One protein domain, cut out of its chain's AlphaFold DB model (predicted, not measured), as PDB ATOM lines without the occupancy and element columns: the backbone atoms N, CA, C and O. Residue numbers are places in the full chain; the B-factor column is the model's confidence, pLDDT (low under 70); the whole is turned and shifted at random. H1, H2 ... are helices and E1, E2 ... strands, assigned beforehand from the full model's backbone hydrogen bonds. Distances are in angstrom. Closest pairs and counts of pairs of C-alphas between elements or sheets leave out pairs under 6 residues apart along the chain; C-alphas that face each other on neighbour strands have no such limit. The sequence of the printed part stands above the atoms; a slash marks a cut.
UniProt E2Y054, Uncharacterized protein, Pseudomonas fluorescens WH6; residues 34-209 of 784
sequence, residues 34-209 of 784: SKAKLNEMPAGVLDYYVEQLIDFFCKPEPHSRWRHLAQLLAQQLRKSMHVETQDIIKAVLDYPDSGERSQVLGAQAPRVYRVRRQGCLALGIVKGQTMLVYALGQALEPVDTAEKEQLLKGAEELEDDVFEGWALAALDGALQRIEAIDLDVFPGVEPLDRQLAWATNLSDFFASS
ATOM      1  N   SER A  34      44.951  30.973 -30.893       92.50
ATOM      2  CA  SER A  34      44.838  32.367 -30.468       92.50
ATOM      3  C   SER A  34      43.522  33.000 -30.930       92.50
ATOM      4  O   SER A  34      42.872  32.524 -31.864       92.50
ATOM      5  N   LYS A  35      43.157  34.142 -30.331       91.50
ATOM      6  CA  LYS A  35      42.022  34.955 -30.802       91.50
ATOM      7  C   LYS A  35      42.213  35.411 -32.254       91.50
ATOM      8  O   LYS A  35      41.257  35.418 -33.016       91.50
ATOM      9  N   ALA A  36      43.447  35.735 -32.647       89.75
ATOM     10  CA  ALA A  36      43.759  36.088 -34.029       89.75
ATOM     11  C   ALA A  36      43.448  34.929 -34.986       89.75
ATOM     12  O   ALA A  36      42.793  35.145 -36.001       89.75
ATOM     13  N   LYS A  37      43.824  33.691 -34.625       88.19
ATOM     14  CA  LYS A  37      43.545  32.512 -35.455       88.19
ATOM     15  C   LYS A  37      42.056  32.178 -35.525       88.19
ATOM     16  O   LYS A  37      41.568  31.794 -36.584       88.19
ATOM     17  N   LEU A  38      41.340  32.354 -34.415       89.31
ATOM     18  CA  LEU A  38      39.885  32.204 -34.376       89.31
ATOM     19  C   LEU A  38      39.184  33.220 -35.287       89.31
ATOM     20  O   LEU A  38      38.287  32.837 -36.027       89.31
ATOM     21  N   ASN A  39      39.623  34.481 -35.276       86.19
ATOM     22  CA  ASN A  39      39.065  35.525 -36.137       86.19
ATOM     23  C   ASN A  39      39.386  35.294 -37.620       86.19
ATOM     24  O   ASN A  39      38.537  35.533 -38.472       86.19
ATOM     25  N   GLU A  40      40.602  34.839 -37.924       84.44
ATOM     26  CA  GLU A  40      41.043  34.553 -39.292       84.44
ATOM     27  C   GLU A  40      40.289  33.352 -39.888       84.44
ATOM     28  O   GLU A  40      39.854  33.394 -41.036       84.44
ATOM     29  N   MET A  41      40.135  32.269 -39.116       81.00
ATOM     30  CA  MET A  41      39.644  30.979 -39.615       81.00
ATOM     31  C   MET A  41      38.690  30.267 -38.639       81.00
ATOM     32  O   MET A  41      38.989  29.162 -38.171       81.00
ATOM     33  N   PRO A  42      37.508  30.832 -38.357       82.25
ATOM     34  CA  PRO A  42      36.626  30.344 -37.296       82.25
ATOM     35  C   PRO A  42      36.164  28.891 -37.511       82.25
ATOM     36  O   PRO A  42      36.271  28.057 -36.612       82.25
ATOM     37  N   ALA A  43      35.735  28.539 -38.728       77.19
ATOM     38  CA  ALA A  43      35.347  27.164 -39.055       77.19
ATOM     39  C   ALA A  43      36.544  26.197 -39.030       77.19
ATOM     40  O   ALA A  43      36.431  25.087 -38.515       77.19
ATOM     41  N   GLY A  44      37.709  26.648 -39.510       80.88
ATOM     42  CA  GLY A  44      38.949  25.877 -39.457       80.88
ATOM     43  C   GLY A  44      39.330  25.490 -38.026       80.88
ATOM     44  O   GLY A  44      39.775  24.368 -37.793       80.88
ATOM     45  N   VAL A  45      39.099  26.372 -37.049       89.44
ATOM     46  CA  VAL A  45      39.357  26.082 -35.629       89.44
ATOM     47  C   VAL A  45      38.484  24.940 -35.109       89.44
ATOM     48  O   VAL A  45      39.025  24.005 -34.518       89.44
ATOM     49  N   LEU A  46      37.165  24.973 -35.342       88.81
ATOM     50  CA  LEU A  46      36.276  23.869 -34.943       88.81
ATOM     51  C   LEU A  46      36.679  22.564 -35.625       88.81
ATOM     52  O   LEU A  46      36.706  21.502 -35.010       88.81
ATOM     53  N   ASP A  47      37.038  22.663 -36.896       82.69
ATOM     54  CA  ASP A  47      37.462  21.540 -37.706       82.69
ATOM     55  C   ASP A  47      38.717  20.860 -37.156       82.69
ATOM     56  O   ASP A  47      38.750  19.636 -37.016       82.69
ATOM     57  N   TYR A  48      39.731  21.656 -36.826       89.31
ATOM     58  CA  TYR A  48      40.956  21.173 -36.211       89.31
ATOM     59  C   TYR A  48      40.692  20.617 -34.813       89.31
ATOM     60  O   TYR A  48      41.179  19.540 -34.480       89.31
ATOM     61  N   TYR A  49      39.855  21.285 -34.015       94.00
ATOM     62  CA  TYR A  49      39.447  20.784 -32.707       94.00
ATOM     63  C   TYR A  49      38.800  19.395 -32.800       94.00
ATOM     64  O   TYR A  49      39.150  18.508 -32.026       94.00
ATOM     65  N   VAL A  50      37.894  19.180 -33.762       91.81
ATOM     66  CA  VAL A  50      37.246  17.879 -33.991       91.81
ATOM     67  C   VAL A  50      38.266  16.804 -34.367       91.81
ATOM     68  O   VAL A  50      38.204  15.705 -33.821       91.81
ATOM     69  N   GLU A  51      39.227  17.107 -35.246       88.81
ATOM     70  CA  GLU A  51      40.308  16.170 -35.594       88.81
ATOM     71  C   GLU A  51      41.129  15.788 -34.353       88.81
ATOM     72  O   GLU A  51      41.321  14.606 -34.070       88.81
ATOM     73  N   GLN A  52      41.520  16.776 -33.544       93.50
ATOM     74  CA  GLN A  52      42.266  16.539 -32.307       93.50
ATOM     75  C   GLN A  52      41.440  15.800 -31.246       93.50
ATOM     76  O   GLN A  52      41.990  15.033 -30.452       93.50
ATOM     77  N   LEU A  53      40.121  15.997 -31.221       95.06
ATOM     78  CA  LEU A  53      39.212  15.273 -30.338       95.06
ATOM     79  C   LEU A  53      39.093  13.799 -30.745       95.06
ATOM     80  O   LEU A  53      39.129  12.932 -29.869       95.06
ATOM     81  N   ILE A  54      38.982  13.513 -32.046       92.88
ATOM     82  CA  ILE A  54      38.993  12.144 -32.580       92.88
ATOM     83  C   ILE A  54      40.315  11.465 -32.209       92.88
ATOM     84  O   ILE A  54      40.299  10.396 -31.599       92.88
ATOM     85  N   ASP A  55      41.453  12.116 -32.467       91.44
ATOM     86  CA  ASP A  55      42.774  11.592 -32.102       91.44
ATOM     87  C   ASP A  55      42.887  11.331 -30.595       91.44
ATOM     88  O   ASP A  55      43.371  10.283 -30.165       91.44
ATOM     89  N   PHE A  56      42.400  12.259 -29.768       93.44
ATOM     90  CA  PHE A  56      42.365  12.121 -28.314       93.44
ATOM     91  C   PHE A  56      41.520  10.927 -27.847       93.44
ATOM     92  O   PHE A  56      41.912  10.210 -26.914       93.44
ATOM     93  N   PHE A  57      40.366  10.714 -28.476       93.44
ATOM     94  CA  PHE A  57      39.448   9.625 -28.158       93.44
ATOM     95  C   PHE A  57      40.002   8.261 -28.595       93.44
ATOM     96  O   PHE A  57      39.882   7.277 -27.857       93.44
ATOM     97  N   CYS A  58      40.671   8.233 -29.750       90.88
ATOM     98  CA  CYS A  58      41.184   7.041 -30.423       90.88
ATOM     99  C   CYS A  58      42.679   6.773 -30.188       90.88
ATOM    100  O   CYS A  58      43.250   5.920 -30.874       90.88
ATOM    101  N   LYS A  59      43.330   7.469 -29.239       89.00
ATOM    102  CA  LYS A  59      44.733   7.199 -28.871       89.00
ATOM    103  C   LYS A  59      44.957   5.693 -28.663       89.00
ATOM    104  O   LYS A  59      44.089   5.033 -28.100       89.00
ATOM    105  N   PRO A  60      46.107   5.133 -29.078       82.75
ATOM    106  CA  PRO A  60      46.376   3.710 -28.902       82.75
ATOM    107  C   PRO A  60      46.408   3.307 -27.418       82.75
ATOM    108  O   PRO A  60      46.541   4.146 -26.520       82.75
ATOM    109  N   GLU A  61      46.280   2.006 -27.155       77.25
ATOM    110  CA  GLU A  61      46.411   1.448 -25.806       77.25
ATOM    111  C   GLU A  61      47.763   1.811 -25.158       77.25
ATOM    112  O   GLU A  61      48.763   1.934 -25.868       77.25
ATOM    113  N   PRO A  62      47.817   1.992 -23.823       79.69
ATOM    114  CA  PRO A  62      46.739   1.794 -22.846       79.69
ATOM    115  C   PRO A  62      45.807   3.016 -22.681       79.69
ATOM    116  O   PRO A  62      45.255   3.249 -21.606       79.69
ATOM    117  N   HIS A  63      45.714   3.905 -23.678       82.75
ATOM    118  CA  HIS A  63      45.073   5.222 -23.549       82.75
ATOM    119  C   HIS A  63      43.826   5.407 -24.430       82.75
ATOM    120  O   HIS A  63      43.313   6.528 -24.512       82.75
ATOM    121  N   SER A  64      43.315   4.341 -25.059       89.62
ATOM    122  CA  SER A  64      42.137   4.406 -25.937       89.62
ATOM    123  C   SER A  64      40.859   4.589 -25.138       89.62
ATOM    124  O   SER A  64      40.325   3.649 -24.549       89.62
ATOM    125  N   ARG A  65      40.324   5.810 -25.121       93.38
ATOM    126  CA  ARG A  65      39.051   6.105 -24.441       93.38
ATOM    127  C   ARG A  65      37.903   5.380 -25.110       93.38
ATOM    128  O   ARG A  65      37.007   4.904 -24.419       93.38
ATOM    129  N   TRP A  66      37.989   5.241 -26.426       93.19
ATOM    130  CA  TRP A  66      37.061   4.448 -27.201       93.19
ATOM    131  C   TRP A  66      36.958   3.009 -26.677       93.19
ATOM    132  O   TRP A  66      35.869   2.574 -26.295       93.19
ATOM    133  N   ARG A  67      38.090   2.303 -26.555       92.62
ATOM    134  CA  ARG A  67      38.099   0.924 -26.044       92.62
ATOM    135  C   ARG A  67      37.642   0.855 -24.588       92.62
ATOM    136  O   ARG A  67      36.861  -0.023 -24.231       92.62
ATOM    137  N   HIS A  68      38.078   1.801 -23.757       92.88
ATOM    138  CA  HIS A  68      37.667   1.863 -22.354       92.88
ATOM    139  C   HIS A  68      36.146   2.030 -22.198       92.88
ATOM    140  O   HIS A  68      35.558   1.413 -21.311       92.88
ATOM    141  N   LEU A  69      35.498   2.835 -23.047       92.75
ATOM    142  CA  LEU A  69      34.043   3.006 -23.032       92.75
ATOM    143  C   LEU A  69      33.306   1.755 -23.514       92.75
ATOM    144  O   LEU A  69      32.344   1.345 -22.866       92.75
ATOM    145  N   ALA A  70      33.784   1.111 -24.582       93.81
ATOM    146  CA  ALA A  70      33.231  -0.157 -25.058       93.81
ATOM    147  C   ALA A  70      33.297  -1.242 -23.961       93.81
ATOM    148  O   ALA A  70      32.295  -1.875 -23.620       93.81
ATOM    149  N   GLN A  71      34.459  -1.384 -23.315       93.56
ATOM    150  CA  GLN A  71      34.658  -2.311 -22.197       93.56
ATOM    151  C   GLN A  71      33.788  -1.971 -20.986       93.56
ATOM    152  O   GLN A  71      33.263  -2.875 -20.332       93.56
ATOM    153  N   LEU A  72      33.624  -0.681 -20.677       92.00
ATOM    154  CA  LEU A  72      32.739  -0.239 -19.606       92.00
ATOM    155  C   LEU A  72      31.304  -0.689 -19.896       92.00
ATOM    156  O   LEU A  72      30.702  -1.307 -19.020       92.00
ATOM    157  N   LEU A  73      30.773  -0.432 -21.097       93.44
ATOM    158  CA  LEU A  73      29.413  -0.827 -21.464       93.44
ATOM    159  C   LEU A  73      29.225  -2.342 -21.350       93.44
ATOM    160  O   LEU A  73      28.303  -2.779 -20.664       93.44
ATOM    161  N   ALA A  74      30.136  -3.133 -21.924       95.31
ATOM    162  CA  ALA A  74      30.103  -4.592 -21.831       95.31
ATOM    163  C   ALA A  74      30.140  -5.081 -20.373       95.31
ATOM    164  O   ALA A  74      29.394  -5.980 -19.980       95.31
ATOM    165  N   GLN A  75      30.974  -4.464 -19.528       94.25
ATOM    166  CA  GLN A  75      31.043  -4.796 -18.108       94.25
ATOM    167  C   GLN A  75      29.735  -4.472 -17.377       94.25
ATOM    168  O   GLN A  75      29.340  -5.231 -16.492       94.25
ATOM    169  N   GLN A  76      29.086  -3.349 -17.692       91.88
ATOM    170  CA  GLN A  76      27.835  -2.981 -17.030       91.88
ATOM    171  C   GLN A  76      26.654  -3.814 -17.537       91.88
ATOM    172  O   GLN A  76      25.883  -4.290 -16.711       91.88
ATOM    173  N   LEU A  77      26.577  -4.102 -18.839       93.94
ATOM    174  CA  LEU A  77      25.562  -4.996 -19.401       93.94
ATOM    175  C   LEU A  77      25.664  -6.410 -18.805       93.94
ATOM    176  O   LEU A  77      24.664  -7.025 -18.448       93.94
ATOM    177  N   ARG A  78      26.889  -6.915 -18.595       94.50
ATOM    178  CA  ARG A  78      27.105  -8.193 -17.897       94.50
ATOM    179  C   ARG A  78      26.549  -8.182 -16.467       94.50
ATOM    180  O   ARG A  78      26.103  -9.217 -15.989       94.50
ATOM    181  N   LYS A  79      26.578  -7.034 -15.782       90.81
ATOM    182  CA  LYS A  79      26.059  -6.887 -14.412       90.81
ATOM    183  C   LYS A  79      24.540  -6.739 -14.348       90.81
ATOM    184  O   LYS A  79      23.982  -7.008 -13.293       90.81
ATOM    185  N   SER A  80      23.886  -6.306 -15.426       88.56
ATOM    186  CA  SER A  80      22.421  -6.198 -15.492       88.56
ATOM    187  C   SER A  80      21.732  -7.509 -15.893       88.56
ATOM    188  O   SER A  80      20.504  -7.590 -15.876       88.56
ATOM    189  N   MET A  81      22.510  -8.521 -16.281       88.88
ATOM    190  CA  MET A  81      22.020  -9.832 -16.697       88.88
ATOM    191  C   MET A  81      21.359 -10.579 -15.530       88.88
ATOM    192  O   MET A  81      21.912 -10.655 -14.435       88.88
ATOM    193  N   HIS A  82      20.198 -11.170 -15.794       88.56
ATOM    194  CA  HIS A  82      19.450 -12.031 -14.875       88.56
ATOM    195  C   HIS A  82      18.973 -13.284 -15.624       88.56
ATOM    196  O   HIS A  82      19.153 -13.376 -16.837       88.56
ATOM    197  N   VAL A  83      18.401 -14.262 -14.914       90.00
ATOM    198  CA  VAL A  83      18.115 -15.610 -15.450       90.00
ATOM    199  C   VAL A  83      17.334 -15.573 -16.773       90.00
ATOM    200  O   VAL A  83      17.721 -16.244 -17.722       90.00
ATOM    201  N   GLU A  84      16.298 -14.738 -16.872       87.06
ATOM    202  CA  GLU A  84      15.416 -14.642 -18.053       87.06
ATOM    203  C   GLU A  84      16.053 -13.964 -19.275       87.06
ATOM    204  O   GLU A  84      15.582 -14.136 -20.394       87.06
ATOM    205  N   THR A  85      17.120 -13.187 -19.079       88.94
ATOM    206  CA  THR A  85      17.800 -12.433 -20.148       88.94
ATOM    207  C   THR A  85      19.184 -12.994 -20.465       88.94
ATOM    208  O   THR A  85      19.886 -12.487 -21.344       88.94
ATOM    209  N   GLN A  86      19.603 -14.042 -19.752       92.62
ATOM    210  CA  GLN A  86      20.970 -14.545 -19.765       92.62
ATOM    211  C   GLN A  86      21.409 -15.056 -21.137       92.62
ATOM    212  O   GLN A  86      22.542 -14.805 -21.538       92.62
ATOM    213  N   ASP A  87      20.539 -15.747 -21.867       92.38
ATOM    214  CA  ASP A  87      20.846 -16.300 -23.185       92.38
ATOM    215  C   ASP A  87      21.086 -15.194 -24.230       92.38
ATOM    216  O   ASP A  87      22.086 -15.225 -24.951       92.38
ATOM    217  N   ILE A  88      20.212 -14.182 -24.268       94.88
ATOM    218  CA  ILE A  88      20.291 -13.038 -25.181       94.88
ATOM    219  C   ILE A  88      21.538 -12.208 -24.878       94.88
ATOM    220  O   ILE A  88      22.315 -11.895 -25.780       94.88
ATOM    221  N   ILE A  89      21.748 -11.860 -23.606       96.25
ATOM    222  CA  ILE A  89      22.856 -10.993 -23.202       96.25
ATOM    223  C   ILE A  89      24.202 -11.702 -23.363       96.25
ATOM    224  O   ILE A  89      25.159 -11.092 -23.844       96.25
ATOM    225  N   LYS A  90      24.287 -12.997 -23.030       96.00
ATOM    226  CA  LYS A  90      25.513 -13.779 -23.220       96.00
ATOM    227  C   LYS A  90      25.883 -13.907 -24.697       96.00
ATOM    228  O   LYS A  90      27.044 -13.711 -25.026       96.00
ATOM    229  N   ALA A  91      24.915 -14.126 -25.589       96.56
ATOM    230  CA  ALA A  91      25.168 -14.166 -27.031       96.56
ATOM    231  C   ALA A  91      25.822 -12.876 -27.562       96.56
ATOM    232  O   ALA A  91      26.724 -12.942 -28.392       96.56
ATOM    233  N   VAL A  92      25.398 -11.709 -27.065       97.50
ATOM    234  CA  VAL A  92      25.976 -10.408 -27.447       97.50
ATOM    235  C   VAL A  92      27.348 -10.174 -26.800       97.50
ATOM    236  O   VAL A  92      28.232  -9.601 -27.429       97.50
ATOM    237  N   LEU A  93      27.548 -10.608 -25.552       96.81
ATOM    238  CA  LEU A  93      28.823 -10.453 -24.840       96.81
ATOM    239  C   LEU A  93      29.924 -11.389 -25.352       96.81
ATOM    240  O   LEU A  93      31.085 -10.984 -25.363       96.81
ATOM    241  N   ASP A  94      29.569 -12.620 -25.721       96.38
ATOM    242  CA  ASP A  94      30.508 -13.642 -26.194       96.38
ATOM    243  C   ASP A  94      30.866 -13.426 -27.673       96.38
ATOM    244  O   ASP A  94      32.003 -13.678 -28.066       96.38
ATOM    245  N   TYR A  95      29.932 -12.881 -28.465       96.25
ATOM    246  CA  TYR A  95      30.146 -12.506 -29.866       96.25
ATOM    247  C   TYR A  95      29.739 -11.046 -30.110       96.25
ATOM    248  O   TYR A  95      28.640 -10.792 -30.610       96.25
ATOM    249  N   PRO A  96      30.584 -10.063 -29.755       95.81
ATOM    250  CA  PRO A  96      30.282  -8.648 -29.976       95.81
ATOM    251  C   PRO A  96      30.135  -8.262 -31.453       95.81
ATOM    252  O   PRO A  96      29.254  -7.467 -31.781       95.81
ATOM    253  N   ASP A  97      30.943  -8.846 -32.343       95.56
ATOM    254  CA  ASP A  97      30.850  -8.670 -33.797       95.56
ATOM    255  C   ASP A  97      29.554  -9.301 -34.332       95.56
ATOM    256  O   ASP A  97      29.307 -10.496 -34.158       95.56
ATOM    257  N   SER A  98      28.701  -8.493 -34.968       93.94
ATOM    258  CA  SER A  98      27.394  -8.953 -35.461       93.94
ATOM    259  C   SER A  98      27.489 -10.030 -36.547       93.94
ATOM    260  O   SER A  98      26.665 -10.951 -36.588       93.94
ATOM    261  N   GLY A  99      28.507  -9.953 -37.407       93.19
ATOM    262  CA  GLY A  99      28.758 -10.931 -38.459       93.19
ATOM    263  C   GLY A  99      29.192 -12.277 -37.887       93.19
ATOM    264  O   GLY A  99      28.616 -13.306 -38.240       93.19
ATOM    265  N   GLU A 100      30.152 -12.273 -36.960       94.56
ATOM    266  CA  GLU A 100      30.592 -13.486 -36.261       94.56
ATOM    267  C   GLU A 100      29.446 -14.095 -35.444       94.56
ATOM    268  O   GLU A 100      29.186 -15.295 -35.536       94.56
ATOM    269  N   ARG A 101      28.689 -13.263 -34.718       96.44
ATOM    270  CA  ARG A 101      27.512 -13.697 -33.951       96.44
ATOM    271  C   ARG A 101      26.476 -14.388 -34.835       96.44
ATOM    272  O   ARG A 101      25.964 -15.443 -34.465       96.44
ATOM    273  N   SER A 102      26.196 -13.827 -36.010       94.75
ATOM    274  CA  SER A 102      25.273 -14.418 -36.987       94.75
ATOM    275  C   SER A 102      25.804 -15.731 -37.565       94.75
ATOM    276  O   SER A 102      25.037 -16.678 -37.723       94.75
ATOM    277  N   GLN A 103      27.110 -15.823 -37.835       94.81
ATOM    278  CA  GLN A 103      27.736 -17.046 -38.344       94.81
ATOM    279  C   GLN A 103      27.678 -18.194 -37.325       94.81
ATOM    280  O   GLN A 103      27.479 -19.343 -37.714       94.81
ATOM    281  N   VAL A 104      27.829 -17.891 -36.031       95.50
ATOM    282  CA  VAL A 104      27.824 -18.900 -34.962       95.50
ATOM    283  C   VAL A 104      26.407 -19.300 -34.540       95.50
ATOM    284  O   VAL A 104      26.149 -20.481 -34.318       95.50
ATOM    285  N   LEU A 105      25.481 -18.342 -34.413       94.81
ATOM    286  CA  LEU A 105      24.152 -18.574 -33.824       94.81
ATOM    287  C   LEU A 105      23.018 -18.705 -34.860       94.81
ATOM    288  O   LEU A 105      21.889 -19.051 -34.500       94.81
ATOM    289  N   GLY A 106      23.290 -18.429 -36.138       93.12
ATOM    290  CA  GLY A 106      22.318 -18.536 -37.228       93.12
ATOM    291  C   GLY A 106      21.096 -17.628 -37.041       93.12
ATOM    292  O   GLY A 106      21.197 -16.508 -36.547       93.12
ATOM    293  N   ALA A 107      19.909 -18.121 -37.409       87.19
ATOM    294  CA  ALA A 107      18.655 -17.357 -37.357       87.19
ATOM    295  C   ALA A 107      18.235 -16.905 -35.940       87.19
ATOM    296  O   ALA A 107      17.359 -16.054 -35.804       87.19
ATOM    297  N   GLN A 108      18.842 -17.467 -34.890       86.50
ATOM    298  CA  GLN A 108      18.570 -17.118 -33.491       86.50
ATOM    299  C   GLN A 108      19.503 -16.026 -32.948       86.50
ATOM    300  O   GLN A 108      19.392 -15.658 -31.774       86.50
ATOM    301  N   ALA A 109      20.428 -15.517 -33.771       95.12
ATOM    302  CA  ALA A 109      21.365 -14.472 -33.391       95.12
ATOM    303  C   ALA A 109      20.627 -13.175 -33.002       95.12
ATOM    304  O   ALA A 109      19.865 -12.635 -33.810       95.12
ATOM    305  N   PRO A 110      20.860 -12.630 -31.792       96.56
ATOM    306  CA  PRO A 110      20.330 -11.323 -31.437       96.56
ATOM    307  C   PRO A 110      20.920 -10.226 -32.329       96.56
ATOM    308  O   PRO A 110      22.141 -10.145 -32.514       96.56
ATOM    309  N   ARG A 111      20.053  -9.348 -32.835       97.12
ATOM    310  CA  ARG A 111      20.437  -8.122 -33.549       97.12
ATOM    311  C   ARG A 111      20.458  -6.964 -32.568       97.12
ATOM    312  O   ARG A 111      19.606  -6.889 -31.683       97.12
ATOM    313  N   VAL A 112      21.434  -6.077 -32.704       98.00
ATOM    314  CA  VAL A 112      21.635  -4.979 -31.754       98.00
ATOM    315  C   VAL A 112      21.562  -3.658 -32.492       98.00
ATOM    316  O   VAL A 112      22.268  -3.436 -33.470       98.00
ATOM    317  N   TYR A 113      20.710  -2.774 -31.998       96.94
ATOM    318  CA  TYR A 113      20.430  -1.475 -32.580       96.94
ATOM    319  C   TYR A 113      20.863  -0.364 -31.639       96.94
ATOM    320  O   TYR A 113      20.737  -0.463 -30.415       96.94
ATOM    321  N   ARG A 114      21.310   0.739 -32.228       93.00
ATOM    322  CA  ARG A 114      21.427   2.016 -31.543       93.00
ATOM    323  C   ARG A 114      20.042   2.641 -31.421       93.00
ATOM    324  O   ARG A 114      19.444   3.007 -32.431       93.00
ATOM    325  N   VAL A 115      19.575   2.829 -30.191       92.06
ATOM    326  CA  VAL A 115      18.284   3.470 -29.893       92.06
ATOM    327  C   VAL A 115      18.461   4.596 -28.874       92.06
ATOM    328  O   VAL A 115      19.523   4.740 -28.260       92.06
ATOM    329  N   ARG A 116      17.421   5.417 -28.691       87.88
ATOM    330  CA  ARG A 116      17.347   6.361 -27.570       87.88
ATOM    331  C   ARG A 116      16.227   5.960 -26.626       87.88
ATOM    332  O   ARG A 116      15.124   5.667 -27.073       87.88
ATOM    333  N   ARG A 117      16.497   6.007 -25.325       85.75
ATOM    334  CA  ARG A 117      15.517   5.728 -24.272       85.75
ATOM    335  C   ARG A 117      15.627   6.801 -23.204       85.75
ATOM    336  O   ARG A 117      16.719   7.041 -22.702       85.75
ATOM    337  N   GLN A 118      14.522   7.494 -22.918       80.81
ATOM    338  CA  GLN A 118      14.484   8.614 -21.960       80.81
ATOM    339  C   GLN A 118      15.587   9.660 -22.213       80.81
ATOM    340  O   GLN A 118      16.280  10.109 -21.304       80.81
ATOM    341  N   GLY A 119      15.819   9.987 -23.487       78.50
ATOM    342  CA  GLY A 119      16.871  10.924 -23.877       78.50
ATOM    343  C   GLY A 119      18.300  10.385 -23.760       78.50
ATOM    344  O   GLY A 119      19.209  11.114 -24.127       78.50
ATOM    345  N   CYS A 120      18.525   9.137 -23.343       84.19
ATOM    346  CA  CYS A 120      19.850   8.517 -23.259       84.19
ATOM    347  C   CYS A 120      20.144   7.636 -24.481       84.19
ATOM    348  O   CYS A 120      19.235   7.034 -25.056       84.19
ATOM    349  N   LEU A 121      21.415   7.506 -24.856       88.50
ATOM    350  CA  LEU A 121      21.896   6.527 -25.826       88.50
ATOM    351  C   LEU A 121      21.838   5.120 -25.220       88.50
ATOM    352  O   LEU A 121      22.463   4.848 -24.193       88.50
ATOM    353  N   ALA A 122      21.139   4.213 -25.893       92.25
ATOM    354  CA  ALA A 122      20.878   2.867 -25.404       92.25
ATOM    355  C   ALA A 122      21.117   1.801 -26.484       92.25
ATOM    356  O   ALA A 122      21.153   2.088 -27.685       92.25
ATOM    357  N   LEU A 123      21.277   0.558 -26.033       96.25
ATOM    358  CA  LEU A 123      21.256  -0.631 -26.876       96.25
ATOM    359  C   LEU A 123      19.836  -1.184 -26.933       96.25
ATOM    360  O   LEU A 123      19.250  -1.446 -25.887       96.25
ATOM    361  N   GLY A 124      19.315  -1.400 -28.136       97.00
ATOM    362  CA  GLY A 124      18.118  -2.199 -28.379       97.00
ATOM    363  C   GLY A 124      18.520  -3.585 -28.870       97.00
ATOM    364  O   GLY A 124      18.994  -3.713 -29.994       97.00
ATOM    365  N   ILE A 125      18.365  -4.616 -28.045       97.56
ATOM    366  CA  ILE A 125      18.759  -5.995 -28.353       97.56
ATOM    367  C   ILE A 125      17.505  -6.787 -28.716       97.56
ATOM    368  O   ILE A 125      16.624  -6.976 -27.880       97.56
ATOM    369  N   VAL A 126      17.420  -7.249 -29.960       96.31
ATOM    370  CA  VAL A 126      16.239  -7.913 -30.519       96.31
ATOM    371  C   VAL A 126      16.548  -9.376 -30.814       96.31
ATOM    372  O   VAL A 126      17.475  -9.679 -31.564       96.31
ATOM    373  N   LYS A 127      15.729 -10.285 -30.275       93.94
ATOM    374  CA  LYS A 127      15.739 -11.719 -30.600       93.94
ATOM    375  C   LYS A 127      14.297 -12.183 -30.809       93.94
ATOM    376  O   LYS A 127      13.517 -12.251 -29.862       93.94
ATOM    377  N   GLY A 128      13.927 -12.468 -32.059       88.69
ATOM    378  CA  GLY A 128      12.543 -12.786 -32.423       88.69
ATOM    379  C   GLY A 128      11.577 -11.639 -32.091       88.69
ATOM    380  O   GLY A 128      11.765 -10.498 -32.531       88.69
ATOM    381  N   GLN A 129      10.534 -11.930 -31.310       87.56
ATOM    382  CA  GLN A 129       9.566 -10.920 -30.871       87.56
ATOM    383  C   GLN A 129      10.081 -10.067 -29.704       87.56
ATOM    384  O   GLN A 129       9.757  -8.882 -29.651       87.56
ATOM    385  N   THR A 130      10.970 -10.602 -28.867       90.19
ATOM    386  CA  THR A 130      11.502  -9.918 -27.685       90.19
ATOM    387  C   THR A 130      12.478  -8.802 -28.058       90.19
ATOM    388  O   THR A 130      13.372  -8.989 -28.892       90.19
ATOM    389  N   MET A 131      12.331  -7.647 -27.408       95.00
ATOM    390  CA  MET A 131      13.312  -6.564 -27.407       95.00
ATOM    391  C   MET A 131      13.683  -6.220 -25.967       95.00
ATOM    392  O   MET A 131      12.807  -6.041 -25.125       95.00
ATOM    393  N   LEU A 132      14.982  -6.116 -25.702       96.31
ATOM    394  CA  LEU A 132      15.528  -5.589 -24.458       96.31
ATOM    395  C   LEU A 132      16.185  -4.241 -24.738       96.31
ATOM    396  O   LEU A 132      16.901  -4.103 -25.731       96.31
ATOM    397  N   VAL A 133      15.981  -3.268 -23.859       95.50
ATOM    398  CA  VAL A 133      16.650  -1.969 -23.924       95.50
ATOM    399  C   VAL A 133      17.572  -1.799 -22.730       95.50
ATOM    400  O   VAL A 133      17.224  -2.107 -21.591       95.50
ATOM    401  N   TYR A 134      18.782  -1.324 -23.007       93.94
ATOM    402  CA  TYR A 134      19.779  -1.051 -21.986       93.94
ATOM    403  C   TYR A 134      20.429   0.312 -22.199       93.94
ATOM    404  O   TYR A 134      21.160   0.516 -23.172       93.94
ATOM    405  N   ALA A 135      20.198   1.226 -21.261       89.56
ATOM    406  CA  ALA A 135      20.924   2.485 -21.143       89.56
ATOM    407  C   ALA A 135      21.916   2.416 -19.976       89.56
ATOM    408  O   ALA A 135      21.695   1.732 -18.973       89.56
ATOM    409  N   LEU A 136      23.030   3.138 -20.093       85.94
ATOM    410  CA  LEU A 136      24.070   3.105 -19.075       85.94
ATOM    411  C   LEU A 136      23.549   3.664 -17.740       85.94
ATOM    412  O   LEU A 136      23.062   4.787 -17.661       85.94
ATOM    413  N   GLY A 137      23.683   2.875 -16.676       76.25
ATOM    414  CA  GLY A 137      23.231   3.263 -15.336       76.25
ATOM    415  C   GLY A 137      21.742   3.031 -15.088       76.25
ATOM    416  O   GLY A 137      21.277   3.305 -13.985       76.25
ATOM    417  N   GLN A 138      21.027   2.484 -16.071       83.00
ATOM    418  CA  GLN A 138      19.642   2.046 -15.945       83.00
ATOM    419  C   GLN A 138      19.557   0.515 -15.880       83.00
ATOM    420  O   GLN A 138      20.520  -0.197 -16.185       83.00
ATOM    421  N   ALA A 139      18.414   0.003 -15.426       85.31
ATOM    422  CA  ALA A 139      18.136  -1.427 -15.458       85.31
ATOM    423  C   ALA A 139      17.879  -1.891 -16.900       85.31
ATOM    424  O   ALA A 139      17.410  -1.119 -17.733       85.31
ATOM    425  N   LEU A 140      18.186  -3.157 -17.181       91.38
ATOM    426  CA  LEU A 140      17.809  -3.808 -18.432       91.38
ATOM    427  C   LEU A 140      16.290  -4.009 -18.437       91.38
ATOM    428  O   LEU A 140      15.773  -4.679 -17.544       91.38
ATOM    429  N   GLU A 141      15.594  -3.438 -19.417       91.06
ATOM    430  CA  GLU A 141      14.130  -3.459 -19.482       91.06
ATOM    431  C   GLU A 141      13.626  -4.210 -20.726       91.06
ATOM    432  O   GLU A 141      14.174  -4.024 -21.819       91.06
ATOM    433  N   PRO A 142      12.601  -5.070 -20.601       93.50
ATOM    434  CA  PRO A 142      11.878  -5.588 -21.753       93.50
ATOM    435  C   PRO A 142      10.964  -4.510 -22.340       93.50
ATOM    436  O   PRO A 142      10.408  -3.688 -21.614       93.50
ATOM    437  N   VAL A 143      10.794  -4.539 -23.659       94.12
ATOM    438  CA  VAL A 143       9.953  -3.596 -24.403       94.12
ATOM    439  C   VAL A 143       8.832  -4.351 -25.108       94.12
ATOM    440  O   VAL A 143       9.069  -5.408 -25.703       94.12
ATOM    441  N   ASP A 144       7.613  -3.814 -25.038       91.88
ATOM    442  CA  ASP A 144       6.459  -4.380 -25.731       91.88
ATOM    443  C   ASP A 144       6.535  -4.192 -27.260       91.88
ATOM    444  O   ASP A 144       7.444  -3.562 -27.805       91.88
ATOM    445  N   THR A 145       5.592  -4.788 -27.993       89.62
ATOM    446  CA  THR A 145       5.627  -4.772 -29.465       89.62
ATOM    447  C   THR A 145       5.405  -3.376 -30.059       89.62
ATOM    448  O   THR A 145       6.066  -3.038 -31.040       89.62
ATOM    449  N   ALA A 146       4.536  -2.553 -29.466       89.00
ATOM    450  CA  ALA A 146       4.238  -1.218 -29.981       89.00
ATOM    451  C   ALA A 146       5.422  -0.261 -29.757       89.00
ATOM    452  O   ALA A 146       5.859   0.434 -30.677       89.00
ATOM    453  N   GLU A 147       6.006  -0.282 -28.556       89.62
ATOM    454  CA  GLU A 147       7.207   0.487 -28.235       89.62
ATOM    455  C   GLU A 147       8.421   0.015 -29.048       89.62
ATOM    456  O   GLU A 147       9.223   0.839 -29.492       89.62
ATOM    457  N   LYS A 148       8.554  -1.293 -29.305       92.88
ATOM    458  CA  LYS A 148       9.612  -1.848 -30.164       92.88
ATOM    459  C   LYS A 148       9.572  -1.243 -31.563       92.88
ATOM    460  O   LYS A 148      10.611  -0.811 -32.065       92.88
ATOM    461  N   GLU A 149       8.404  -1.195 -32.200       90.75
ATOM    462  CA  GLU A 149       8.255  -0.592 -33.531       90.75
ATOM    463  C   GLU A 149       8.639   0.890 -33.524       90.75
ATOM    464  O   GLU A 149       9.349   1.360 -34.420       90.75
ATOM    465  N   GLN A 150       8.238   1.619 -32.481       90.62
ATOM    466  CA  GLN A 150       8.584   3.026 -32.324       90.62
ATOM    467  C   GLN A 150      10.093   3.239 -32.138       90.62
ATOM    468  O   GLN A 150      10.667   4.116 -32.784       90.62
ATOM    469  N   LEU A 151      10.744   2.441 -31.288       90.56
ATOM    470  CA  LEU A 151      12.179   2.549 -31.014       90.56
ATOM    471  C   LEU A 151      13.042   2.140 -32.208       90.56
ATOM    472  O   LEU A 151      14.114   2.711 -32.401       90.56
ATOM    473  N   LEU A 152      12.591   1.173 -33.012       92.06
ATOM    474  CA  LEU A 152      13.308   0.730 -34.208       92.06
ATOM    475  C   LEU A 152      13.117   1.672 -35.406       92.06
ATOM    476  O   LEU A 152      13.897   1.616 -36.360       92.06
ATOM    477  N   LYS A 153      12.126   2.571 -35.371       89.62
ATOM    478  CA  LYS A 153      11.873   3.529 -36.452       89.62
ATOM    479  C   LYS A 153      13.045   4.503 -36.618       89.62
ATOM    480  O   LYS A 153      13.166   5.504 -35.915       89.62
ATOM    481  N   GLY A 154      13.890   4.236 -37.613       82.38
ATOM    482  CA  GLY A 154      15.097   5.020 -37.885       82.38
ATOM    483  C   GLY A 154      16.284   4.682 -36.978       82.38
ATOM    484  O   GLY A 154      17.251   5.444 -36.963       82.38
ATOM    485  N   ALA A 155      16.219   3.569 -36.237       90.06
ATOM    486  CA  ALA A 155      17.360   3.029 -35.509       90.06
ATOM    487  C   ALA A 155      18.390   2.437 -36.480       90.06
ATOM    488  O   ALA A 155      18.041   1.827 -37.490       90.06
ATOM    489  N   GLU A 156      19.668   2.604 -36.155       90.31
ATOM    490  CA  GLU A 156      20.778   2.039 -36.924       90.31
ATOM    491  C   GLU A 156      21.210   0.730 -36.267       90.31
ATOM    492  O   GLU A 156      21.439   0.688 -35.056       90.31
ATOM    493  N   GLU A 157      21.301  -0.341 -37.050       93.75
ATOM    494  CA  GLU A 157      21.880  -1.592 -36.571       93.75
ATOM    495  C   GLU A 157      23.392  -1.445 -36.403       93.75
ATOM    496  O   GLU A 157      24.077  -0.841 -37.228       93.75
ATOM    497  N   LEU A 158      23.921  -2.014 -35.324       94.19
ATOM    498  CA  LEU A 158      25.352  -2.084 -35.076       94.19
ATOM    499  C   LEU A 158      25.898  -3.341 -35.763       94.19
ATOM    500  O   LEU A 158      25.879  -4.433 -35.199       94.19
ATOM    501  N   GLU A 159      26.320  -3.175 -37.020       89.94
ATOM    502  CA  GLU A 159      26.710  -4.274 -37.920       89.94
ATOM    503  C   GLU A 159      28.140  -4.810 -37.687       89.94
ATOM    504  O   GLU A 159      28.450  -5.911 -38.138       89.94
ATOM    505  N   ASP A 160      28.993  -4.062 -36.982       92.50
ATOM    506  CA  ASP A 160      30.346  -4.477 -36.575       92.50
ATOM    507  C   ASP A 160      30.352  -4.896 -35.084       92.50
ATOM    508  O   ASP A 160      29.440  -5.595 -34.636       92.50
ATOM    509  N   ASP A 161      31.357  -4.493 -34.297       95.06
ATOM    510  CA  ASP A 161      31.350  -4.673 -32.839       95.06
ATOM    511  C   ASP A 161      30.336  -3.721 -32.183       95.06
ATOM    512  O   ASP A 161      30.416  -2.492 -32.299       95.06
ATOM    513  N   VAL A 162      29.371  -4.296 -31.465       95.94
ATOM    514  CA  VAL A 162      28.260  -3.548 -30.861       95.94
ATOM    515  C   VAL A 162      28.698  -2.569 -29.765       95.94
ATOM    516  O   VAL A 162      28.095  -1.505 -29.608       95.94
ATOM    517  N   PHE A 163      29.742  -2.882 -28.998       95.75
ATOM    518  CA  PHE A 163      30.204  -2.031 -27.899       95.75
ATOM    519  C   PHE A 163      31.063  -0.882 -28.427       95.75
ATOM    520  O   PHE A 163      30.952   0.251 -27.948       95.75
ATOM    521  N   GLU A 164      31.881  -1.149 -29.444       94.19
ATOM    522  CA  GLU A 164      32.641  -0.117 -30.142       94.19
ATOM    523  C   GLU A 164      31.730   0.840 -30.910       94.19
ATOM    524  O   GLU A 164      31.910   2.057 -30.803       94.19
ATOM    525  N   GLY A 165      30.729   0.312 -31.622       93.00
ATOM    526  CA  GLY A 165      29.741   1.103 -32.354       93.00
ATOM    527  C   GLY A 165      28.912   2.009 -31.438       93.00
ATOM    528  O   GLY A 165      28.703   3.182 -31.754       93.00
ATOM    529  N   TRP A 166      28.513   1.520 -30.257       93.38
ATOM    530  CA  TRP A 166      27.851   2.348 -29.240       93.38
ATOM    531  C   TRP A 166      28.753   3.480 -28.730       93.38
ATOM    532  O   TRP A 166      28.317   4.628 -28.633       93.38
ATOM    533  N   ALA A 167      30.028   3.193 -28.450       93.00
ATOM    534  CA  ALA A 167      30.970   4.214 -27.997       93.00
ATOM    535  C   ALA A 167      31.274   5.256 -29.095       93.00
ATOM    536  O   ALA A 167      31.380   6.445 -28.789       93.00
ATOM    537  N   LEU A 168      31.347   4.844 -30.369       91.56
ATOM    538  CA  LEU A 168      31.457   5.767 -31.506       91.56
ATOM    539  C   LEU A 168      30.222   6.646 -31.655       91.56
ATOM    540  O   LEU A 168      30.357   7.834 -31.932       91.56
ATOM    541  N   ALA A 169      29.023   6.103 -31.453       89.50
ATOM    542  CA  ALA A 169      27.800   6.891 -31.531       89.50
ATOM    543  C   ALA A 169      27.770   8.038 -30.506       89.50
ATOM    544  O   ALA A 169      27.207   9.093 -30.785       89.50
ATOM    545  N   ALA A 170      28.413   7.855 -29.353       87.50
ATOM    546  CA  ALA A 170      28.584   8.905 -28.357       87.50
ATOM    547  C   ALA A 170      29.490  10.038 -28.847       87.50
ATOM    548  O   ALA A 170      29.167  11.216 -28.689       87.50
ATOM    549  N   LEU A 171      30.623   9.672 -29.459       91.00
ATOM    550  CA  LEU A 171      31.518  10.636 -30.083       91.00
ATOM    551  C   LEU A 171      30.794  11.368 -31.219       91.00
ATOM    552  O   LEU A 171      30.860  12.589 -31.261       91.00
ATOM    553  N   ASP A 172      30.038  10.661 -32.067       88.62
ATOM    554  CA  ASP A 172      29.243  11.266 -33.147       88.62
ATOM    555  C   ASP A 172      28.256  12.305 -32.596       88.62
ATOM    556  O   ASP A 172      28.196  13.417 -33.110       88.62
ATOM    557  N   GLY A 173      27.562  12.000 -31.492       85.50
ATOM    558  CA  GLY A 173      26.685  12.954 -30.803       85.50
ATOM    559  C   GLY A 173      27.422  14.197 -30.289       85.50
ATOM    560  O   GLY A 173      26.925  15.317 -30.423       85.50
ATOM    561  N   ALA A 174      28.640  14.037 -29.760       88.00
ATOM    562  CA  ALA A 174      29.489  15.173 -29.396       88.00
ATOM    563  C   ALA A 174      29.900  16.008 -30.615       88.00
ATOM    564  O   ALA A 174      29.860  17.236 -30.552       88.00
ATOM    565  N   LEU A 175      30.237  15.367 -31.736       89.00
ATOM    566  CA  LEU A 175      30.570  16.072 -32.973       89.00
ATOM    567  C   LEU A 175      29.363  16.826 -33.538       89.00
ATOM    568  O   LEU A 175      29.513  17.977 -33.928       89.00
ATOM    569  N   GLN A 176      28.165  16.239 -33.503       84.12
ATOM    570  CA  GLN A 176      26.928  16.915 -33.910       84.12
ATOM    571  C   GLN A 176      26.665  18.176 -33.075       84.12
ATOM    572  O   GLN A 176      26.272  19.200 -33.631       84.12
ATOM    573  N   ARG A 177      26.923  18.136 -31.757       85.69
ATOM    574  CA  ARG A 177      26.844  19.335 -30.902       85.69
ATOM    575  C   ARG A 177      27.884  20.385 -31.279       85.69
ATOM    576  O   ARG A 177      27.548  21.561 -31.287       85.69
ATOM    577  N   ILE A 178      29.112  19.984 -31.614       87.94
ATOM    578  CA  ILE A 178      30.159  20.916 -32.068       87.94
ATOM    579  C   ILE A 178      29.772  21.567 -33.405       87.94
ATOM    580  O   ILE A 178      29.899  22.777 -33.551       87.94
ATOM    581  N   GLU A 179      29.237  20.799 -34.357       80.31
ATOM    582  CA  GLU A 179      28.735  21.304 -35.653       80.31
ATOM    583  C   GLU A 179      27.506  22.221 -35.505       80.31
ATOM    584  O   GLU A 179      27.159  22.988 -36.409       80.31
ATOM    585  N   ALA A 180      26.806  22.132 -34.373       79.56
ATOM    586  CA  ALA A 180      25.684  22.999 -34.043       79.56
ATOM    587  C   ALA A 180      26.111  24.335 -33.411       79.56
ATOM    588  O   ALA A 180      25.265  25.220 -33.305       79.56
ATOM    589  N   ILE A 181      27.383  24.500 -33.021       84.19
ATOM    590  CA  ILE A 181      27.876  25.736 -32.400       84.19
ATOM    591  C   ILE A 181      27.786  26.894 -33.394       84.19
ATOM    592  O   ILE A 181      28.362  26.850 -34.482       84.19
ATOM    593  N   ASP A 182      27.096  27.948 -32.970       81.38
ATOM    594  CA  ASP A 182      27.076  29.227 -33.659       81.38
ATOM    595  C   ASP A 182      28.288  30.065 -33.231       81.38
ATOM    596  O   ASP A 182      28.399  30.490 -32.081       81.38
ATOM    597  N   LEU A 183      29.226  30.270 -34.156       83.25
ATOM    598  CA  LEU A 183      30.459  31.008 -33.883       83.25
ATOM    599  C   LEU A 183      30.221  32.513 -33.713       83.25
ATOM    600  O   LEU A 183      31.046  33.167 -33.077       83.25
ATOM    601  N   ASP A 184      29.094  33.045 -34.195       82.00
ATOM    602  CA  ASP A 184      28.753  34.460 -34.020       82.00
ATOM    603  C   ASP A 184      28.377  34.761 -32.553       82.00
ATOM    604  O   ASP A 184      28.612  35.865 -32.061       82.00
ATOM    605  N   VAL A 185      27.886  33.757 -31.815       84.94
ATOM    606  CA  VAL A 185      27.601  33.844 -30.368       84.94
ATOM    607  C   VAL A 185      28.881  33.753 -29.528       84.94
ATOM    608  O   VAL A 185      28.958  34.309 -28.431       84.94
ATOM    609  N   PHE A 186      29.917  33.079 -30.040       85.62
ATOM    610  CA  PHE A 186      31.153  32.788 -29.309       85.62
ATOM    611  C   PHE A 186      32.410  33.347 -30.002       85.62
ATOM    612  O   PHE A 186      33.306  32.580 -30.363       85.62
ATOM    613  N   PRO A 187      32.562  34.681 -30.122       79.44
ATOM    614  CA  PRO A 187      33.710  35.289 -30.804       79.44
ATOM    615  C   PRO A 187      35.027  35.206 -30.002       79.44
ATOM    616  O   PRO A 187      36.086  35.614 -30.479       79.44
ATOM    617  N   GLY A 188      34.985  34.736 -28.750       87.62
ATOM    618  CA  GLY A 188      36.142  34.628 -27.859       87.62
ATOM    619  C   GLY A 188      36.612  33.187 -27.658       87.62
ATOM    620  O   GLY A 188      35.800  32.272 -27.565       87.62
ATOM    621  N   VAL A 189      37.928  32.998 -27.490       92.00
ATOM    622  CA  VAL A 189      38.542  31.672 -27.273       92.00
ATOM    623  C   VAL A 189      38.018  30.999 -26.003       92.00
ATOM    624  O   VAL A 189      37.665  29.828 -26.040       92.00
ATOM    625  N   GLU A 190      37.950  31.718 -24.880       88.88
ATOM    626  CA  GLU A 190      37.488  31.131 -23.617       88.88
ATOM    627  C   GLU A 190      35.987  30.770 -23.640       88.88
ATOM    628  O   GLU A 190      35.677  29.619 -23.322       88.88
ATOM    629  N   PRO A 191      35.053  31.659 -24.048       88.81
ATOM    630  CA  PRO A 191      33.644  31.289 -24.206       88.81
ATOM    631  C   PRO A 191      33.436  30.101 -25.152       88.81
ATOM    632  O   PRO A 191      32.698  29.174 -24.819       88.81
ATOM    633  N   LEU A 192      34.140  30.078 -26.291       91.81
ATOM    634  CA  LEU A 192      34.063  28.968 -27.235       91.81
ATOM    635  C   LEU A 192      34.607  27.666 -26.633       91.81
ATOM    636  O   LEU A 192      33.988  26.617 -26.782       91.81
ATOM    637  N   ASP A 193      35.732  27.705 -25.915       91.25
ATOM    638  CA  ASP A 193      36.287  26.507 -25.279       91.25
ATOM    639  C   ASP A 193      35.376  25.958 -24.168       91.25
ATOM    640  O   ASP A 193      35.307  24.740 -23.985       91.25
ATOM    641  N   ARG A 194      34.619  26.820 -23.468       86.88
ATOM    642  CA  ARG A 194      33.567  26.398 -22.525       86.88
ATOM    643  C   ARG A 194      32.397  25.720 -23.243       86.88
ATOM    644  O   ARG A 194      31.967  24.658 -22.797       86.88
ATOM    645  N   GLN A 195      31.941  26.258 -24.374       88.88
ATOM    646  CA  GLN A 195      30.910  25.611 -25.194       88.88
ATOM    647  C   GLN A 195      31.393  24.259 -25.749       88.88
ATOM    648  O   GLN A 195      30.653  23.277 -25.740       88.88
ATOM    649  N   LEU A 196      32.658  24.161 -26.172       91.81
ATOM    650  CA  LEU A 196      33.276  22.902 -26.602       91.81
ATOM    651  C   LEU A 196      33.396  21.892 -25.449       91.81
ATOM    652  O   LEU A 196      33.259  20.685 -25.666       91.81
ATOM    653  N   ALA A 197      33.609  22.367 -24.217       88.75
ATOM    654  CA  ALA A 197      33.572  21.538 -23.013       88.75
ATOM    655  C   ALA A 197      32.212  20.877 -22.822       88.75
ATOM    656  O   ALA A 197      32.133  19.654 -22.690       88.75
ATOM    657  N   TRP A 198      31.154  21.679 -22.895       87.06
ATOM    658  CA  TRP A 198      29.789  21.191 -22.819       87.06
ATOM    659  C   TRP A 198      29.477  20.232 -23.975       87.06
ATOM    660  O   TRP A 198      29.034  19.107 -23.750       87.06
ATOM    661  N   ALA A 199      29.812  20.603 -25.212       87.56
ATOM    662  CA  ALA A 199      29.536  19.779 -26.387       87.56
ATOM    663  C   ALA A 199      30.195  18.386 -26.307       87.56
ATOM    664  O   ALA A 199      29.664  17.411 -26.840       87.56
ATOM    665  N   THR A 200      31.313  18.251 -25.590       89.19
ATOM    666  CA  THR A 200      32.080  16.999 -25.474       89.19
ATOM    667  C   THR A 200      31.835  16.202 -24.190       89.19
ATOM    668  O   THR A 200      32.423  15.136 -24.031       89.19
ATOM    669  N   ASN A 201      30.939  16.638 -23.299       81.12
ATOM    670  CA  ASN A 201      30.735  16.025 -21.976       81.12
ATOM    671  C   ASN A 201      30.061  14.627 -21.969       81.12
ATOM    672  O   ASN A 201      29.792  14.094 -20.894       81.12
ATOM    673  N   LEU A 202      29.793  14.029 -23.141       82.44
ATOM    674  CA  LEU A 202      29.045  12.771 -23.341       82.44
ATOM    675  C   LEU A 202      27.776  12.655 -22.480       82.44
ATOM    676  O   LEU A 202      27.403  11.563 -22.044       82.44
ATOM    677  N   SER A 203      27.096  13.784 -22.272       71.94
ATOM    678  CA  SER A 203      25.810  13.838 -21.580       71.94
ATOM    679  C   SER A 203      24.795  12.870 -22.173       71.94
ATOM    680  O   SER A 203      24.052  12.306 -21.398       71.94
ATOM    681  N   ASP A 204      24.829  12.566 -23.478       71.19
ATOM    682  CA  ASP A 204      23.941  11.586 -24.131       71.19
ATOM    683  C   ASP A 204      23.874  10.206 -23.460       71.19
ATOM    684  O   ASP A 204      22.914   9.478 -23.683       71.19
ATOM    685  N   PHE A 205      24.878   9.792 -22.688       78.69
ATOM    686  CA  PHE A 205      24.816   8.521 -21.958       78.69
ATOM    687  C   PHE A 205      23.896   8.556 -20.739       78.69
ATOM    688  O   PHE A 205      23.508   7.503 -20.238       78.69
ATOM    689  N   PHE A 206      23.590   9.751 -20.253       75.19
ATOM    690  CA  PHE A 206      22.849  10.003 -19.032       75.19
ATOM    691  C   PHE A 206      21.709  10.981 -19.343       75.19
ATOM    692  O   PHE A 206      21.712  11.664 -20.363       75.19
ATOM    693  N   ALA A 207      20.681  11.044 -18.502       67.75
ATOM    694  CA  ALA A 207      19.573  11.954 -18.776       67.75
ATOM    695  C   ALA A 207      20.087  13.407 -18.774       67.75
ATOM    696  O   ALA A 207      20.599  13.887 -17.759       67.75
ATOM    697  N   SER A 208      19.968  14.091 -19.915       60.19
ATOM    698  CA  SER A 208      20.251  15.521 -20.034       60.19
ATOM    699  C   SER A 208      19.074  16.311 -19.463       60.19
ATOM    700  O   SER A 208      17.933  16.088 -19.867       60.19
ATOM    701  N   SER A 209      19.333  17.234 -18.540       59.25
ATOM    702  CA  SER A 209      18.368  18.278 -18.188       59.25
ATOM    703  C   SER A 209      19.092  19.614 -18.179       59.25
ATOM    704  O   SER A 209      19.999  19.805 -17.368       59.25
TER     705      SER A 209
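What this domain is: This is residues 34 to 209 of the 784 residues of an uncharacterized protein of Pseudomonas fluorescens WH6 (UniProt E2Y054). An elongated model has a head and an arm: the head is a twisted four-stranded sheet with helices over both faces, and the arm is a group of helices reaching away from it. H7 has one end over a face of the sheet and runs out into the arm beside H2; H8 folds back from its far end, and H1 lies at the tip. The printed part has 176 residues, in the order H1 to H5, E1 to E4, H6 to H8; its class is mixed, helices and strands. The sheet, in order E1, E2, E3, E4 and antiparallel, is a meander, each strand the antiparallel neighbour of the one before. The whole is only just compact, close to loose, with a radius of gyration of the C-alphas of 18.8 A and spans of 59 by 36 by 24 A.

How they stand to each other: The sheet joins E1, residues 111 to 117, E2, 120 to 127, E3, 130 to 135, and E4, 141 to 143, through three hairpins. N 113 and O 124 are 2.8 A apart, N 125 and O 132 2.8 A, and N 133 and O 141 2.8 A, within hydrogen-bond range. H3, residues 65 to 80, H4, 83 to 94, and H7, 162 to 179, are on one face and H6, 145 to 152, on the other, three layers with the sheet between helices. H7 has a height over the sheet of 9.7 A, H4 10.3 A and H6 8.3 A. H3 and H7 touch at a steep tilt of 55 degrees, closest at the C-alphas of Ala 70 and Phe 163, 4.6 A. H3 and H4 form a helical hairpin, closest at the C-alphas of Ala 74 and Leu 93, 6.7 A. H5, residues 98 to 108, only grazes the sheet. H2, residues 42 to 57, touches H7 at a shallow tilt of 19 degrees, opposite ways, closest at the C-alphas of Val 50 and Leu 175, 7.0 A. H8, residues 189 to 199, forms a helical hairpin with H7, closest at the C-alphas of Arg 177 and Ala 199, 5.3 A. H1, residues 35 to 40, is close to H8 but not clearly touching. Every O i to N i+4 pair is within hydrogen-bond range in H1, H2, H3, H6, H7 and H8; H4 has 6 of 8 and H5 5 of 7.

Where its parts are: H7 is 25.3 A long, H2 22.8 A, H3 22.5 A and E2 21.9 A. H1 begins at C-alpha 35, (42.022, 34.955, -30.802), and H8 ends at C-alpha 199, (29.536, 19.779, -26.387).

The domain as a whole: The C-alphas of Ala 36 and Val 83, the two farthest apart, are 60.6 A apart. The printed part has no cut and no long link. Mean pLDDT of the printed part is 89.3; residues 207 to 209 are under 70.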